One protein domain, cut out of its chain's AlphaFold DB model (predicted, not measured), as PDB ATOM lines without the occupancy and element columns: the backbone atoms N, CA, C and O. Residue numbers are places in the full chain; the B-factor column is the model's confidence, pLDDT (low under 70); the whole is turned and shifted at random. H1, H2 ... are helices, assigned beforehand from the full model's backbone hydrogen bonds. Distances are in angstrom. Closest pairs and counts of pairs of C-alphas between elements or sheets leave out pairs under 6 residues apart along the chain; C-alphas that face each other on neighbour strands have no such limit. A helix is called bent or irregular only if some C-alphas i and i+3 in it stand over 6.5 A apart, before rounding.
ATOM      1  N   VAL A 375     206.224 208.876 150.286       97.12
ATOM      2  CA  VAL A 375     207.265 209.725 149.676       97.12
ATOM      3  C   VAL A 375     206.734 211.125 149.382       97.12
ATOM      4  O   VAL A 375     207.480 212.086 149.522       97.12
ATOM      5  N   ILE A 376     205.464 211.272 149.000       97.00
ATOM      6  CA  ILE A 376     204.912 212.576 148.595       97.00
ATOM      7  C   ILE A 376     204.918 213.557 149.774       97.00
ATOM      8  O   ILE A 376     205.360 214.703 149.639       97.00
ATOM      9  N   GLU A 377     204.489 213.084 150.940       96.38
ATOM     10  CA  GLU A 377     204.516 213.792 152.217       96.38
ATOM     11  C   GLU A 377     205.950 214.132 152.617       96.38
ATOM     12  O   GLU A 377     206.219 215.270 152.989       96.38
ATOM     13  N   ALA A 378     206.882 213.180 152.487       96.88
ATOM     14  CA  ALA A 378     208.294 213.405 152.789       96.88
ATOM     15  C   ALA A 378     208.893 214.515 151.909       96.88
ATOM     16  O   ALA A 378     209.560 215.420 152.406       96.88
ATOM     17  N   LEU A 379     208.603 214.488 150.606       97.38
ATOM     18  CA  LEU A 379     209.067 215.488 149.648       97.38
ATOM     19  C   LEU A 379     208.470 216.872 149.928       97.38
ATOM     20  O   LEU A 379     209.188 217.869 149.857       97.38
ATOM     21  N   PHE A 380     207.186 216.960 150.288       96.31
ATOM     22  CA  PHE A 380     206.608 218.233 150.723       96.31
ATOM     23  C   PHE A 380     207.179 218.700 152.066       96.31
ATOM     24  O   PHE A 380     207.427 219.894 152.219       96.31
ATOM     25  N   GLY A 381     207.463 217.785 152.995       95.56
ATOM     26  CA  GLY A 381     208.176 218.065 154.242       95.56
ATOM     27  C   GLY A 381     209.526 218.730 153.989       95.56
ATOM     28  O   GLY A 381     209.766 219.820 154.502       95.56
ATOM     29  N   ILE A 382     210.342 218.156 153.099       95.06
ATOM     30  CA  ILE A 382     211.643 218.717 152.693       95.06
ATOM     31  C   ILE A 382     211.492 220.138 152.135       95.06
ATOM     32  O   ILE A 382     212.291 221.014 152.462       95.06
ATOM     33  N   VAL A 383     210.470 220.387 151.310       94.56
ATOM     34  CA  VAL A 383     210.209 221.728 150.759       94.56
ATOM     35  C   VAL A 383     209.825 222.708 151.862       94.56
ATOM     36  O   VAL A 383     210.283 223.844 151.842       94.56
ATOM     37  N   LEU A 384     208.994 222.297 152.821       92.81
ATOM     38  CA  LEU A 384     208.568 223.176 153.905       92.81
ATOM     39  C   LEU A 384     209.687 223.444 154.914       92.81
ATOM     40  O   LEU A 384     209.728 224.530 155.483       92.81
ATOM     41  N   GLU A 385     210.583 222.491 155.164       91.94
ATOM     42  CA  GLU A 385     211.709 222.658 156.090       91.94
ATOM     43  C   GLU A 385     212.701 223.744 155.670       91.94
ATOM     44  O   GLU A 385     213.304 224.367 156.544       91.94
ATOM     45  N   ASP A 386     212.872 223.983 154.368       85.81
ATOM     46  CA  ASP A 386     213.791 225.003 153.873       85.81
ATOM     47  C   ASP A 386     213.212 226.411 154.135       85.81
ATOM     48  O   ASP A 386     212.232 226.813 153.502       85.81
ATOM     49  N   PRO A 387     213.790 227.219 155.046       74.44
ATOM     50  CA  PRO A 387     213.266 228.551 155.342       74.44
ATOM     51  C   PRO A 387     213.403 229.513 154.152       74.44
ATOM     52  O   PRO A 387     212.786 230.578 154.162       74.44
ATOM     53  N   VAL A 388     214.206 229.162 153.138       72.56
ATOM     54  CA  VAL A 388     214.444 229.943 151.921       72.56
ATOM     55  C   VAL A 388     214.146 229.067 150.701       72.56
ATOM     56  O   VAL A 388     214.970 228.887 149.805       72.56
ATOM     57  N   VAL A 389     212.895 228.595 150.611       63.16
ATOM     58  CA  VAL A 389     212.314 227.896 149.437       63.16
ATOM     59  C   VAL A 389     212.608 228.582 148.090       63.16
ATOM     60  O   VAL A 389     212.524 227.977 147.021       63.16
ATOM     61  N   SER A 390     212.972 229.859 148.135       61.75
ATOM     62  CA  SER A 390     213.256 230.711 147.001       61.75
ATOM     63  C   SER A 390     214.635 230.572 146.353       61.75
ATOM     64  O   SER A 390     214.870 231.339 145.431       61.75
ATOM     65  N   ALA A 391     215.576 229.736 146.815       65.38
ATOM     66  CA  ALA A 391     216.924 229.716 146.209       65.38
ATOM     67  C   ALA A 391     217.646 228.357 146.143       65.38
ATOM     68  O   ALA A 391     218.693 228.282 145.504       65.38
ATOM     69  N   GLY A 392     217.134 227.307 146.788       82.69
ATOM     70  CA  GLY A 392     217.790 225.998 146.796       82.69
ATOM     71  C   GLY A 392     217.405 225.114 145.608       82.69
ATOM     72  O   GLY A 392     216.236 225.049 145.228       82.69
ATOM     73  N   ASP A 393     218.365 224.346 145.086       90.75
ATOM     74  CA  ASP A 393     218.090 223.265 144.125       90.75
ATOM     75  C   ASP A 393     217.243 222.146 144.764       90.75
ATOM     76  O   ASP A 393     216.462 221.480 144.088       90.75
ATOM     77  N   VAL A 394     217.348 221.963 146.085       94.19
ATOM     78  CA  VAL A 394     216.675 220.889 146.835       94.19
ATOM     79  C   VAL A 394     215.140 221.005 146.779       94.19
ATOM     80  O   VAL A 394     214.511 220.040 146.338       94.19
ATOM     81  N   PRO A 395     214.501 222.150 147.122       94.50
ATOM     82  CA  PRO A 395     213.059 222.328 146.927       94.50
ATOM     83  C   PRO A 395     212.592 222.103 145.486       94.50
ATOM     84  O   PRO A 395     211.536 221.513 145.267       94.50
ATOM     85  N   VAL A 396     213.376 222.540 144.497       94.38
ATOM     86  CA  VAL A 396     213.041 222.383 143.074       94.38
ATOM     87  C   VAL A 396     213.040 220.904 142.688       94.38
ATOM     88  O   VAL A 396     212.067 220.433 142.101       94.38
ATOM     89  N   VAL A 397     214.074 220.151 143.073       95.88
ATOM     90  CA  VAL A 397     214.163 218.703 142.825       95.88
ATOM     91  C   VAL A 397     213.048 217.949 143.555       95.88
ATOM     92  O   VAL A 397     212.428 217.059 142.972       95.88
ATOM     93  N   ALA A 398     212.732 218.319 144.799       96.81
ATOM     94  CA  ALA A 398     211.640 217.710 145.559       96.81
ATOM     95  C   ALA A 398     210.269 217.959 144.911       96.81
ATOM     96  O   ALA A 398     209.488 217.018 144.745       96.81
ATOM     97  N   LEU A 399     209.990 219.191 144.474       96.25
ATOM     98  CA  LEU A 399     208.742 219.524 143.786       96.25
ATOM     99  C   LEU A 399     208.645 218.888 142.404       96.25
ATOM    100  O   LEU A 399     207.576 218.393 142.058       96.25
ATOM    101  N   ASP A 400     209.726 218.851 141.625       96.56
ATOM    102  CA  ASP A 400     209.693 218.178 140.327       96.56
ATOM    103  C   ASP A 400     209.474 216.669 140.503       96.56
ATOM    104  O   ASP A 400     208.645 216.081 139.814       96.56
ATOM    105  N   THR A 401     210.105 216.050 141.504       96.94
ATOM    106  CA  THR A 401     209.859 214.638 141.847       96.94
ATOM    107  C   THR A 401     208.396 214.403 142.232       96.94
ATOM    108  O   THR A 401     207.756 213.500 141.689       96.94
ATOM    109  N   ASN A 402     207.819 215.258 143.084       97.19
ATOM    110  CA  ASN A 402     206.398 215.204 143.436       97.19
ATOM    111  C   ASN A 402     205.485 215.378 142.220       97.19
ATOM    112  O   ASN A 402     204.523 214.631 142.043       97.19
ATOM    113  N   LEU A 403     205.789 216.338 141.350       96.25
ATOM    114  CA  LEU A 403     205.039 216.575 140.126       96.25
ATOM    115  C   LEU A 403     205.061 215.348 139.214       96.25
ATOM    116  O   LEU A 403     204.023 214.959 138.677       96.25
ATOM    117  N   GLN A 404     206.223 214.722 139.039       95.25
ATOM    118  CA  GLN A 404     206.353 213.520 138.226       95.25
ATOM    119  C   GLN A 404     205.591 212.336 138.837       95.25
ATOM    120  O   GLN A 404     204.864 211.655 138.108       95.25
ATOM    121  N   LEU A 405     205.659 212.146 140.161       95.62
ATOM    122  CA  LEU A 405     204.848 211.158 140.877       95.62
ATOM    123  C   LEU A 405     203.347 211.396 140.645       95.62
ATOM    124  O   LEU A 405     202.617 210.475 140.280       95.62
ATOM    125  N   LEU A 406     202.883 212.642 140.762       94.75
ATOM    126  CA  LEU A 406     201.476 213.022 140.585       94.75
ATOM    127  C   LEU A 406     201.007 213.038 139.124       94.75
ATOM    128  O   LEU A 406     199.803 213.029 138.865       94.75
ATOM    129  N   ARG A 407     201.906 213.031 138.137       92.88
ATOM    130  CA  ARG A 407     201.515 212.821 136.732       92.88
ATOM    131  C   ARG A 407     201.057 211.383 136.489       92.88
ATOM    132  O   ARG A 407     200.241 211.155 135.594       92.88
ATOM    133  N   HIS A 408     201.515 210.428 137.299       92.38
ATOM    134  CA  HIS A 408     201.046 209.050 137.244       92.38
ATOM    135  C   HIS A 408     199.637 208.919 137.850       92.38
ATOM    136  O   HIS A 408     199.371 209.343 138.975       92.38
ATOM    137  N   GLU A 409     198.701 208.317 137.109       89.69
ATOM    138  CA  GLU A 409     197.277 208.306 137.474       89.69
ATOM    139  C   GLU A 409     196.987 207.599 138.801       89.69
ATOM    140  O   GLU A 409     196.239 208.138 139.617       89.69
ATOM    141  N   LYS A 410     197.598 206.434 139.057       91.19
ATOM    142  CA  LYS A 410     197.372 205.693 140.311       91.19
ATOM    143  C   LYS A 410     197.865 206.482 141.523       91.19
ATOM    144  O   LYS A 410     197.157 206.577 142.517       91.19
ATOM    145  N   THR A 411     199.041 207.090 141.404       94.19
ATOM    146  CA  THR A 411     199.671 207.890 142.458       94.19
ATOM    147  C   THR A 411     198.879 209.163 142.737       94.19
ATOM    148  O   THR A 411     198.599 209.482 143.886       94.19
ATOM    149  N   ARG A 412     198.413 209.846 141.687       93.19
ATOM    150  CA  ARG A 412     197.504 210.993 141.802       93.19
ATOM    151  C   ARG A 412     196.171 210.631 142.438       93.19
ATOM    152  O   ARG A 412     195.667 211.390 143.255       93.19
ATOM    153  N   SER A 413     195.591 209.494 142.054       89.56
ATOM    154  CA  SER A 413     194.350 209.000 142.653       89.56
ATOM    155  C   SER A 413     194.550 208.683 144.132       89.56
ATOM    156  O   SER A 413     193.711 209.066 144.934       89.56
ATOM    157  N   PHE A 414     195.661 208.038 144.495       91.69
ATOM    158  CA  PHE A 414     196.019 207.763 145.887       91.69
ATOM    159  C   PHE A 414     196.208 209.059 146.692       91.69
ATOM    160  O   PHE A 414     195.595 209.236 147.742       91.69
ATOM    161  N   TRP A 415     196.953 210.026 146.154       93.44
ATOM    162  CA  TRP A 415     197.134 211.330 146.797       93.44
ATOM    163  C   TRP A 415     195.813 212.099 146.953       93.44
ATOM    164  O   TRP A 415     195.595 212.790 147.941       93.44
ATOM    165  N   ARG A 416     194.878 211.963 146.006       88.50
ATOM    166  CA  ARG A 416     193.526 212.531 146.135       88.50
ATOM    167  C   ARG A 416     192.715 211.864 147.245       88.50
ATOM    168  O   ARG A 416     192.051 212.573 147.998       88.50
ATOM    169  N   THR A 417     192.845 210.547 147.424       87.81
ATOM    170  CA  THR A 417     192.139 209.825 148.498       87.81
ATOM    171  C   THR A 417     192.573 210.222 149.910       87.81
ATOM    172  O   THR A 417     191.785 210.036 150.832       87.81
ATOM    173  N   GLY A 418     193.750 210.840 150.085       87.69
ATOM    174  CA  GLY A 418     194.146 211.468 151.355       87.69
ATOM    175  C   GLY A 418     193.287 212.685 151.744       87.69
ATOM    176  O   GLY A 418     193.356 213.178 152.870       87.69
ATOM    177  N   GLY A 419     192.427 213.166 150.838       86.62
ATOM    178  CA  GLY A 419     191.395 214.155 151.128       86.62
ATOM    179  C   GLY A 419     191.966 215.499 151.581       86.62
ATOM    180  O   GLY A 419     192.741 216.141 150.869       86.62
ATOM    181  N   ARG A 420     191.539 215.957 152.763       86.81
ATOM    182  CA  ARG A 420     191.871 217.293 153.283       86.81
ATOM    183  C   ARG A 420     193.360 217.461 153.593       86.81
ATOM    184  O   ARG A 420     193.887 218.540 153.342       86.81
ATOM    185  N   GLU A 421     194.030 216.431 154.105       89.62
ATOM    186  CA  GLU A 421     195.445 216.509 154.499       89.62
ATOM    187  C   GLU A 421     196.351 216.704 153.280       89.62
ATOM    188  O   GLU A 421     197.148 217.639 153.235       89.62
ATOM    189  N   SER A 422     196.160 215.898 152.236       88.44
ATOM    190  CA  SER A 422     196.896 216.025 150.974       88.44
ATOM    191  C   SER A 422     196.679 217.384 150.301       88.44
ATOM    192  O   SER A 422     197.623 218.003 149.794       88.44
ATOM    193  N   ALA A 423     195.444 217.899 150.335       87.88
ATOM    194  CA  ALA A 423     195.134 219.241 149.849       87.88
ATOM    195  C   ALA A 423     195.822 220.333 150.689       87.88
ATOM    196  O   ALA A 423     196.326 221.309 150.127       87.88
ATOM    197  N   GLN A 424     195.892 220.159 152.013       91.50
ATOM    198  CA  GLN A 424     196.562 221.086 152.924       91.50
ATOM    199  C   GLN A 424     198.074 221.133 152.683       91.50
ATOM    200  O   GLN A 424     198.602 222.231 152.539       91.50
ATOM    201  N   TRP A 425     198.746 219.989 152.539       92.75
ATOM    202  CA  TRP A 425     200.174 219.926 152.189       92.75
ATOM    203  C   TRP A 425     200.482 220.660 150.886       92.75
ATOM    204  O   TRP A 425     201.368 221.514 150.824       92.75
ATOM    205  N   THR A 426     199.696 220.365 149.849       89.94
ATOM    206  CA  THR A 426     199.868 220.978 148.527       89.94
ATOM    207  C   THR A 426     199.687 222.501 148.601       89.94
ATOM    208  O   THR A 426     200.435 223.262 147.982       89.94
ATOM    209  N   LEU A 427     198.719 222.964 149.396       90.50
ATOM    210  CA  LEU A 427     198.477 224.385 149.612       90.50
ATOM    211  C   LEU A 427     199.553 225.054 150.467       90.50
ATOM    212  O   LEU A 427     199.923 226.191 150.186       90.50
ATOM    213  N   GLU A 428     200.037 224.398 151.514       91.31
ATOM    214  CA  GLU A 428     201.057 224.959 152.397       91.31
ATOM    215  C   GLU A 428     202.351 225.205 151.627       91.31
ATOM    216  O   GLU A 428     202.924 226.286 151.721       91.31
ATOM    217  N   VAL A 429     202.730 224.271 150.758       91.50
ATOM    218  CA  VAL A 429     203.869 224.404 149.844       91.50
ATOM    219  C   VAL A 429     203.669 225.547 148.853       91.50
ATOM    220  O   VAL A 429     204.570 226.361 148.657       91.50
ATOM    221  N   PHE A 430     202.474 225.667 148.269       92.19
ATOM    222  CA  PHE A 430     202.142 226.788 147.391       92.19
ATOM    223  C   PHE A 430     202.202 228.139 148.125       92.19
ATOM    224  O   PHE A 430     202.785 229.098 147.620       92.19
ATOM    225  N   ARG A 431     201.664 228.220 149.350       90.06
ATOM    226  CA  ARG A 431     201.755 229.412 150.209       90.06
ATOM    227  C   ARG A 431     203.205 229.729 150.557       90.06
ATOM    228  O   ARG A 431     203.594 230.889 150.495       90.06
ATOM    229  N   HIS A 432     204.001 228.718 150.884       87.94
ATOM    230  CA  HIS A 432     205.409 228.886 151.217       87.94
ATOM    231  C   HIS A 432     206.218 229.399 150.017       87.94
ATOM    232  O   HIS A 432     207.074 230.266 150.173       87.94
ATOM    233  N   ALA A 433     205.904 228.930 148.805       87.94
ATOM    234  CA  ALA A 433     206.502 229.436 147.571       87.94
ATOM    235  C   ALA A 433     206.064 230.878 147.247       87.94
ATOM    236  O   ALA A 433     206.867 231.664 146.748       87.94
ATOM    237  N   LEU A 434     204.813 231.251 147.542       86.88
ATOM    238  CA  LEU A 434     204.309 232.617 147.348       86.88
ATOM    239  C   LEU A 434     204.854 233.619 148.377       86.88
ATOM    240  O   LEU A 434     205.111 234.775 148.035       86.88
ATOM    241  N   TYR A 435     205.028 233.185 149.626       86.44
ATOM    242  CA  TYR A 435     205.397 234.032 150.762       86.44
ATOM    243  C   TYR A 435     206.651 233.505 151.484       86.44
ATOM    244  O   TYR A 435     206.573 233.145 152.664       86.44
ATOM    245  N   PRO A 436     207.828 233.499 150.830       77.06
ATOM    246  CA  PRO A 436     209.042 232.896 151.390       77.06
ATOM    247  C   PRO A 436     209.478 233.511 152.736       77.06
ATOM    248  O   PRO A 436     210.091 232.836 153.552       77.06
ATOM    249  N   ASN A 437     209.105 234.764 153.027       73.38
ATOM    250  CA  ASN A 437     209.508 235.460 154.258       73.38
ATOM    251  C   ASN A 437     208.577 235.225 155.467       73.38
ATOM    252  O   ASN A 437     208.887 235.677 156.569       73.38
ATOM    253  N   HIS A 438     207.439 234.539 155.310       69.12
ATOM    254  CA  HIS A 438     206.422 234.463 156.371       69.12
ATOM    255  C   HIS A 438     206.851 233.577 157.564       69.12
ATOM    256  O   HIS A 438     206.383 233.775 158.689       69.12
ATOM    257  N   ARG A 439     207.743 232.595 157.365       59.88
ATOM    258  CA  ARG A 439     208.098 231.616 158.414       59.88
ATOM    259  C   ARG A 439     209.146 232.124 159.409       59.88
ATOM    260  O   ARG A 439     209.086 231.754 160.578       59.88
ATOM    261  N   GLN A 440     210.038 233.031 158.993       56.97
ATOM    262  CA  GLN A 440     211.153 233.510 159.829       56.97
ATOM    263  C   GLN A 440     210.721 234.218 161.128       56.97
ATOM    264  O   GLN A 440     211.522 234.307 162.052       56.97
ATOM    265  N   ARG A 441     209.467 234.682 161.247       52.50
ATOM    266  CA  ARG A 441     208.969 235.362 162.459       52.50
ATOM    267  C   ARG A 441     208.136 234.495 163.415       52.50
ATOM    268  O   ARG A 441     207.872 234.945 164.520       52.50
ATOM    269  N   ILE A 465     206.448 238.900 147.064       62.06
ATOM    270  CA  ILE A 465     207.679 239.012 146.263       62.06
ATOM    271  C   ILE A 465     207.727 240.397 145.586       62.06
ATOM    272  O   ILE A 465     207.115 240.602 144.547       62.06
ATOM    273  N   THR A 466     208.427 241.362 146.189       63.50
ATOM    274  CA  THR A 466     208.507 242.759 145.716       63.50
ATOM    275  C   THR A 466     209.767 243.032 144.895       63.50
ATOM    276  O   THR A 466     209.815 244.004 144.140       63.50
ATOM    277  N   ASN A 467     210.787 242.169 145.001       75.75
ATOM    278  CA  ASN A 467     212.069 242.315 144.311       75.75
ATOM    279  C   ASN A 467     212.195 241.333 143.131       75.75
ATOM    280  O   ASN A 467     212.101 240.116 143.302       75.75
ATOM    281  N   VAL A 468     212.485 241.867 141.940       73.38
ATOM    282  CA  VAL A 468     212.704 241.111 140.691       73.38
ATOM    283  C   VAL A 468     213.831 240.077 140.822       73.38
ATOM    284  O   VAL A 468     213.745 239.000 140.231       73.38
ATOM    285  N   ALA A 469     214.879 240.373 141.598       76.19
ATOM    286  CA  ALA A 469     215.983 239.439 141.825       76.19
ATOM    287  C   ALA A 469     215.519 238.206 142.611       76.19
ATOM    288  O   ALA A 469     215.788 237.082 142.195       76.19
ATOM    289  N   THR A 470     214.749 238.417 143.681       77.88
ATOM    290  CA  THR A 470     214.123 237.341 144.460       77.88
ATOM    291  C   THR A 470     213.133 236.562 143.601       77.88
ATOM    292  O   THR A 470     213.124 235.341 143.634       77.88
ATOM    293  N   PHE A 471     212.345 237.232 142.755       81.44
ATOM    294  CA  PHE A 471     211.410 236.539 141.867       81.44
ATOM    295  C   PHE A 471     212.108 235.524 140.949       81.44
ATOM    296  O   PHE A 471     211.624 234.405 140.815       81.44
ATOM    297  N   LYS A 472     213.263 235.867 140.354       83.06
ATOM    298  CA  LYS A 472     214.004 234.935 139.484       83.06
ATOM    299  C   LYS A 472     214.429 233.654 140.201       83.06
ATOM    300  O   LYS A 472     214.427 232.603 139.571       83.06
ATOM    301  N   THR A 473     214.787 233.743 141.479       83.56
ATOM    302  CA  THR A 473     215.217 232.576 142.253       83.56
ATOM    303  C   THR A 473     214.014 231.757 142.741       83.56
ATOM    304  O   THR A 473     214.068 230.534 142.705       83.56
ATOM    305  N   VAL A 474     212.895 232.402 143.109       87.12
ATOM    306  CA  VAL A 474     211.660 231.714 143.561       87.12
ATOM    307  C   VAL A 474     210.906 231.058 142.401       87.12
ATOM    308  O   VAL A 474     210.181 230.082 142.595       87.12
ATOM    309  N   TRP A 475     211.031 231.615 141.193       90.31
ATOM    310  CA  TRP A 475     210.187 231.263 140.052       90.31
ATOM    311  C   TRP A 475     210.128 229.760 139.738       90.31
ATOM    312  O   TRP A 475     209.012 229.273 139.564       90.31
ATOM    313  N   PRO A 476     211.240 228.994 139.709       92.19
ATOM    314  CA  PRO A 476     211.189 227.552 139.454       92.19
ATOM    315  C   PRO A 476     210.326 226.799 140.473       92.19
ATOM    316  O   PRO A 476     209.447 226.030 140.087       92.19
ATOM    317  N   THR A 477     210.511 227.080 141.765       91.38
ATOM    318  CA  THR A 477     209.722 226.492 142.851       91.38
ATOM    319  C   THR A 477     208.244 226.858 142.722       91.38
ATOM    320  O   THR A 477     207.369 225.990 142.755       91.38
ATOM    321  N   LEU A 478     207.949 228.147 142.540       91.44
ATOM    322  CA  LEU A 478     206.582 228.640 142.430       91.44
ATOM    323  C   LEU A 478     205.877 228.049 141.196       91.44
ATOM    324  O   LEU A 478     204.741 227.587 141.304       91.44
ATOM    325  N   LYS A 479     206.563 227.966 140.055       93.19
ATOM    326  CA  LYS A 479     206.052 227.326 138.839       93.19
ATOM    327  C   LYS A 479     205.745 225.846 139.061       93.19
ATOM    328  O   LYS A 479     204.634 225.419 138.764       93.19
ATOM    329  N   LEU A 480     206.678 225.079 139.631       94.38
ATOM    330  CA  LEU A 480     206.452 223.659 139.924       94.38
ATOM    331  C   LEU A 480     205.295 223.458 140.905       94.38
ATOM    332  O   LEU A 480     204.471 222.572 140.698       94.38
ATOM    333  N   SER A 481     205.169 224.312 141.923       93.94
ATOM    334  CA  SER A 481     204.029 224.254 142.842       93.94
ATOM    335  C   SER A 481     202.698 224.487 142.113       93.94
ATOM    336  O   SER A 481     201.760 223.723 142.322       93.94
ATOM    337  N   MET A 482     202.621 225.440 141.173       93.56
ATOM    338  CA  MET A 482     201.432 225.636 140.330       93.56
ATOM    339  C   MET A 482     201.167 224.453 139.398       93.56
ATOM    340  O   MET A 482     200.014 224.061 139.230       93.56
ATOM    341  N   GLU A 483     202.206 223.850 138.817       93.81
ATOM    342  CA  GLU A 483     202.063 222.642 137.999       93.81
ATOM    343  C   GLU A 483     201.563 221.448 138.825       93.81
ATOM    344  O   GLU A 483     200.770 220.644 138.324       93.81
ATOM    345  N   ILE A 484     201.968 221.342 140.094       94.19
ATOM    346  CA  ILE A 484     201.442 220.354 141.041       94.19
ATOM    347  C   ILE A 484     199.962 220.624 141.308       94.19
ATOM    348  O   ILE A 484     199.167 219.696 141.168       94.19
ATOM    349  N   LEU A 485     199.566 221.868 141.610       92.00
ATOM    350  CA  LEU A 485     198.152 222.245 141.766       92.00
ATOM    351  C   LEU A 485     197.354 221.876 140.502       92.00
ATOM    352  O   LEU A 485     196.311 221.222 140.567       92.00
ATOM    353  N   HIS A 486     197.881 222.224 139.327       90.38
ATOM    354  CA  HIS A 486     197.268 221.911 138.041       90.38
ATOM    355  C   HIS A 486     197.141 220.399 137.816       90.38
ATOM    356  O   HIS A 486     196.117 219.928 137.333       90.38
ATOM    357  N   THR A 487     198.158 219.615 138.164       90.62
ATOM    358  CA  THR A 487     198.150 218.155 137.993       90.62
ATOM    359  C   THR A 487     197.203 217.489 138.989       90.62
ATOM    360  O   THR A 487     196.446 216.581 138.626       90.62
ATOM    361  N   TYR A 488     197.196 217.977 140.229       89.06
ATOM    362  CA  TYR A 488     196.366 217.474 141.310       89.06
ATOM    363  C   TYR A 488     194.886 217.792 141.107       89.06
ATOM    364  O   TYR A 488     194.071 216.922 141.389       89.06
ATOM    365  N   TRP A 489     194.505 218.931 140.518       85.94
ATOM    366  CA  TRP A 489     193.096 219.249 140.212       85.94
ATOM    367  C   TRP A 489     192.707 219.141 138.750       85.94
ATOM    368  O   TRP A 489     191.531 219.281 138.426       85.94
ATOM    369  N   GLY A 490     193.658 218.852 137.871       83.88
ATOM    370  CA  GLY A 490     193.409 218.703 136.449       83.88
ATOM    371  C   GLY A 490     192.374 217.617 136.156       83.88
ATOM    372  O   GLY A 490     192.331 216.596 136.864       83.88
ATOM    373  N   PRO A 491     191.544 217.802 135.111       76.75
ATOM    374  CA  PRO A 491     190.647 216.756 134.648       76.75
ATOM    375  C   PRO A 491     191.475 215.511 134.306       76.75
ATOM    376  O   PRO A 491     192.400 215.571 133.496       76.75
ATOM    377  N   SER A 492     191.177 214.379 134.953       72.69
ATOM    378  CA  SER A 492     191.828 213.113 134.600       72.69
ATOM    379  C   SER A 492     191.162 212.544 133.358       72.69
ATOM    380  O   SER A 492     189.939 212.389 133.340       72.69
ATOM    381  N   ALA A 493     191.952 212.212 132.337       62.38
ATOM    382  CA  ALA A 493     191.449 211.722 131.055       62.38
ATOM    383  C   ALA A 493     190.595 210.445 131.187       62.38
ATOM    384  O   ALA A 493     189.701 210.231 130.375       62.38
ATOM    385  N   HIS A 494     190.829 209.625 132.218       60.44
ATOM    386  CA  HIS A 494     190.151 208.338 132.410       60.44
ATOM    387  C   HIS A 494     188.988 208.358 133.419       60.44
ATOM    388  O   HIS A 494     188.292 207.352 133.563       60.44
ATOM    389  N   LEU A 495     188.725 209.479 134.105       55.25
ATOM    390  CA  LEU A 495     187.726 209.543 135.190       55.25
ATOM    391  C   LEU A 495     186.374 210.148 134.788       55.25
ATOM    392  O   LEU A 495     185.547 210.402 135.660       55.25
ATOM    393  N   THR A 496     186.082 210.318 133.495       55.44
ATOM    394  CA  THR A 496     184.809 210.915 133.040       55.44
ATOM    395  C   THR A 496     183.555 210.156 133.503       55.44
ATOM    396  O   THR A 496     182.476 210.736 133.490       55.44
ATOM    397  N   ASN A 497     183.686 208.906 133.975       51.62
ATOM    398  CA  ASN A 497     182.555 208.048 134.347       51.62
ATOM    399  C   ASN A 497     182.466 207.642 135.837       51.62
ATOM    400  O   ASN A 497     181.548 206.900 136.184       51.62
ATOM    401  N   ARG A 498     183.357 208.084 136.745       49.03
ATOM    402  CA  ARG A 498     183.313 207.654 138.166       49.03
ATOM    403  C   ARG A 498     183.119 208.791 139.184       49.03
ATOM    404  O   ARG A 498     184.060 209.445 139.605       49.03
ATOM    405  N   SER A 499     181.856 208.877 139.624       50.03
ATOM    406  CA  SER A 499     181.359 208.977 141.011       50.03
ATOM    407  C   SER A 499     181.581 210.233 141.872       50.03
ATOM    408  O   SER A 499     182.635 210.852 141.929       50.03
ATOM    409  N   LYS A 500     180.526 210.511 142.651       52.28
ATOM    410  CA  LYS A 500     180.300 211.558 143.668       52.28
ATOM    411  C   LYS A 500     181.478 211.909 144.597       52.28
ATOM    412  O   LYS A 500     181.483 213.016 145.125       52.28
ATOM    413  N   THR A 501     182.457 211.026 144.785       56.28
ATOM    414  CA  THR A 501     183.674 211.279 145.580       56.28
ATOM    415  C   THR A 501     184.492 212.448 145.032       56.28
ATOM    416  O   THR A 501     184.958 213.285 145.800       56.28
ATOM    417  N   GLN A 502     184.536 212.613 143.706       58.44
ATOM    418  CA  GLN A 502     185.231 213.741 143.086       58.44
ATOM    419  C   GLN A 502     184.606 215.098 143.462       58.44
ATOM    420  O   GLN A 502     185.305 216.105 143.489       58.44
ATOM    421  N   ASN A 503     183.301 215.148 143.759       59.84
ATOM    422  CA  ASN A 503     182.629 216.387 144.160       59.84
ATOM    423  C   ASN A 503     182.949 216.788 145.604       59.84
ATOM    424  O   ASN A 503     182.945 217.979 145.886       59.84
ATOM    425  N   GLN A 504     183.257 215.839 146.494       61.31
ATOM    426  CA  GLN A 504     183.665 216.147 147.870       61.31
ATOM    427  C   GLN A 504     185.093 216.710 147.917       61.31
ATOM    428  O   GLN A 504     185.330 217.715 148.578       61.31
ATOM    429  N   GLU A 505     186.021 216.153 147.132       62.91
ATOM    430  CA  GLU A 505     187.402 216.661 147.036       62.91
ATOM    431  C   GLU A 505     187.475 218.098 146.491       62.91
ATOM    432  O   GLU A 505     188.267 218.925 146.949       62.91
ATOM    433  N   LYS A 506     186.595 218.423 145.536       66.94
ATOM    434  CA  LYS A 506     186.466 219.762 144.938       66.94
ATOM    435  C   LYS A 506     186.042 220.831 145.956       66.94
ATOM    436  O   LYS A 506     186.414 221.994 145.802       66.94
ATOM    437  N   VAL A 507     185.315 220.445 147.007       69.31
ATOM    438  CA  VAL A 507     184.867 221.355 148.074       69.31
ATOM    439  C   VAL A 507     186.018 221.737 149.010       69.31
ATOM    440  O   VAL A 507     186.118 222.900 149.388       69.31
ATOM    441  N   TYR A 508     186.975 220.842 149.287       78.81
ATOM    442  CA  TYR A 508     188.082 221.169 150.199       78.81
ATOM    443  C   TYR A 508     188.962 222.322 149.710       78.81
ATOM    444  O   TYR A 508     189.462 223.103 150.508       78.81
ATOM    445  N   CYS A 509     189.144 222.474 148.401       72.75
ATOM    446  CA  CYS A 509     190.029 223.504 147.841       72.75
ATOM    447  C   CYS A 509     189.421 224.897 147.953       72.75
ATOM    448  O   CYS A 509     190.100 225.873 148.269       72.75
ATOM    449  N   ILE A 510     188.113 224.943 147.712       79.31
ATOM    450  CA  ILE A 510     187.254 226.074 148.024       79.31
ATOM    451  C   ILE A 510     187.422 226.376 149.517       79.31
ATOM    452  O   ILE A 510     187.783 227.495 149.862       79.31
ATOM    453  N   ASP A 511     187.227 225.412 150.412       83.06
ATOM    454  CA  ASP A 511     187.251 225.645 151.866       83.06
ATOM    455  C   ASP A 511     188.619 226.078 152.412       83.06
ATOM    456  O   ASP A 511     188.685 226.867 153.351       83.06
ATOM    457  N   LEU A 512     189.715 225.628 151.799       85.88
ATOM    458  CA  LEU A 512     191.077 225.991 152.197       85.88
ATOM    459  C   LEU A 512     191.513 227.398 151.733       85.88
ATOM    460  O   LEU A 512     192.616 227.846 152.066       85.88
ATOM    461  N   GLY A 513     190.673 228.109 150.978       88.19
ATOM    462  CA  GLY A 513     190.915 229.500 150.598       88.19
ATOM    463  C   GLY A 513     191.943 229.686 149.472       88.19
ATOM    464  O   GLY A 513     192.616 230.716 149.404       88.19
TER     465      GLY A 513
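Overview. This is residues 375 to 441 and 465 to 513 of the 1101 residues of the protein "ClpS domain-containing protein" of Perkinsus marinus (strain ATCC 50983 / TXsc) (UniProt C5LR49). Four helices, H1, H2, H4 and H5, stand in an up-and-down bundle, each running against the one before it in the chain, and H3 crosses one end of it between H2 and H4. H6 is outside the bundle, joined to H5 by a long loop and meeting the first residues of H4. The printed part has 116 residues, with six named helices in the order H1 to H6 and no named strand; its class is all helix. It is compact, with a radius of gyration of the C-alphas of 14.7 A, and elongated, spanning 46 by 26 by 24 A.

Arrangement. Start with H1, residues 375 to 385, which forms a helical hairpin with H2, residues 393 to 407: they touch at a shallow tilt of 30 degrees, opposite ways, closest at the C-alphas of Val 383 and Pro 395, 4.8 A. H3, residues 409 to 417, touches H2 only at the corner, about perpendicular at 80 degrees, with residues 405 to 406 of H2 alone; the closest C-alphas are those of Leu 406 and Arg 412, 4.6 A. Next find H4, residues 420 to 434, which touches H1 at 37 degrees, a tilt only just steep, the same way; the closest C-alphas are those of Leu 384 and Val 429, 6.3 A. H5, residues 468 to 489, touches H2 at 19 degrees, the same way, closest at the C-alphas of Val 396 and Thr 477, 5.3 A. It touches H4 at 20 degrees, opposite ways, closest at the C-alphas of Ala 433 and Leu 478, 5.2 A. H1 and H5 are apart, and so are H2 and H4. H6, residues 501 to 511, touches H4 at residues 420 to 423 alone, with a steep tilt of 40 degrees; the closest C-alphas are those of Arg 420 and Tyr 508, 6.2 A. Every O i to N i+4 pair is within hydrogen-bond range in H1, H2, H3 and H4; H5 has 15 of 18, and H6 has 3 of 7 beside 5 of 8 O i to N i+3 pairs.

Along the chain. Find C-alpha 375 at (207.265, 209.725, 149.676); from there H1 runs 15.1 A to residue 385. H2 is 20.9 A long, H3 12.3 A and H4 20.6 A. H5, 29.4 A, is irregular: C-alphas 473 and 476 are 7.0 A apart, with a kink of 50 degrees near residue 475. H6, 16.1 A, ends at C-alpha 511, (187.251, 225.645, 151.866).

Size, cuts and confidence. Look for the cut where residues 442 to 464 are not printed; C-alphas 441 and 465 are 16.7 A apart across it. The link from H5 to H6, 11 residues, is long. The two C-alphas farthest apart are those of Arg 441 and Asn 497, 47.3 A. The mean pLDDT of the printed part is 83.0; look under 70 at residues 389 to 391, 438 to 441, 465 to 466 and 493 to 507.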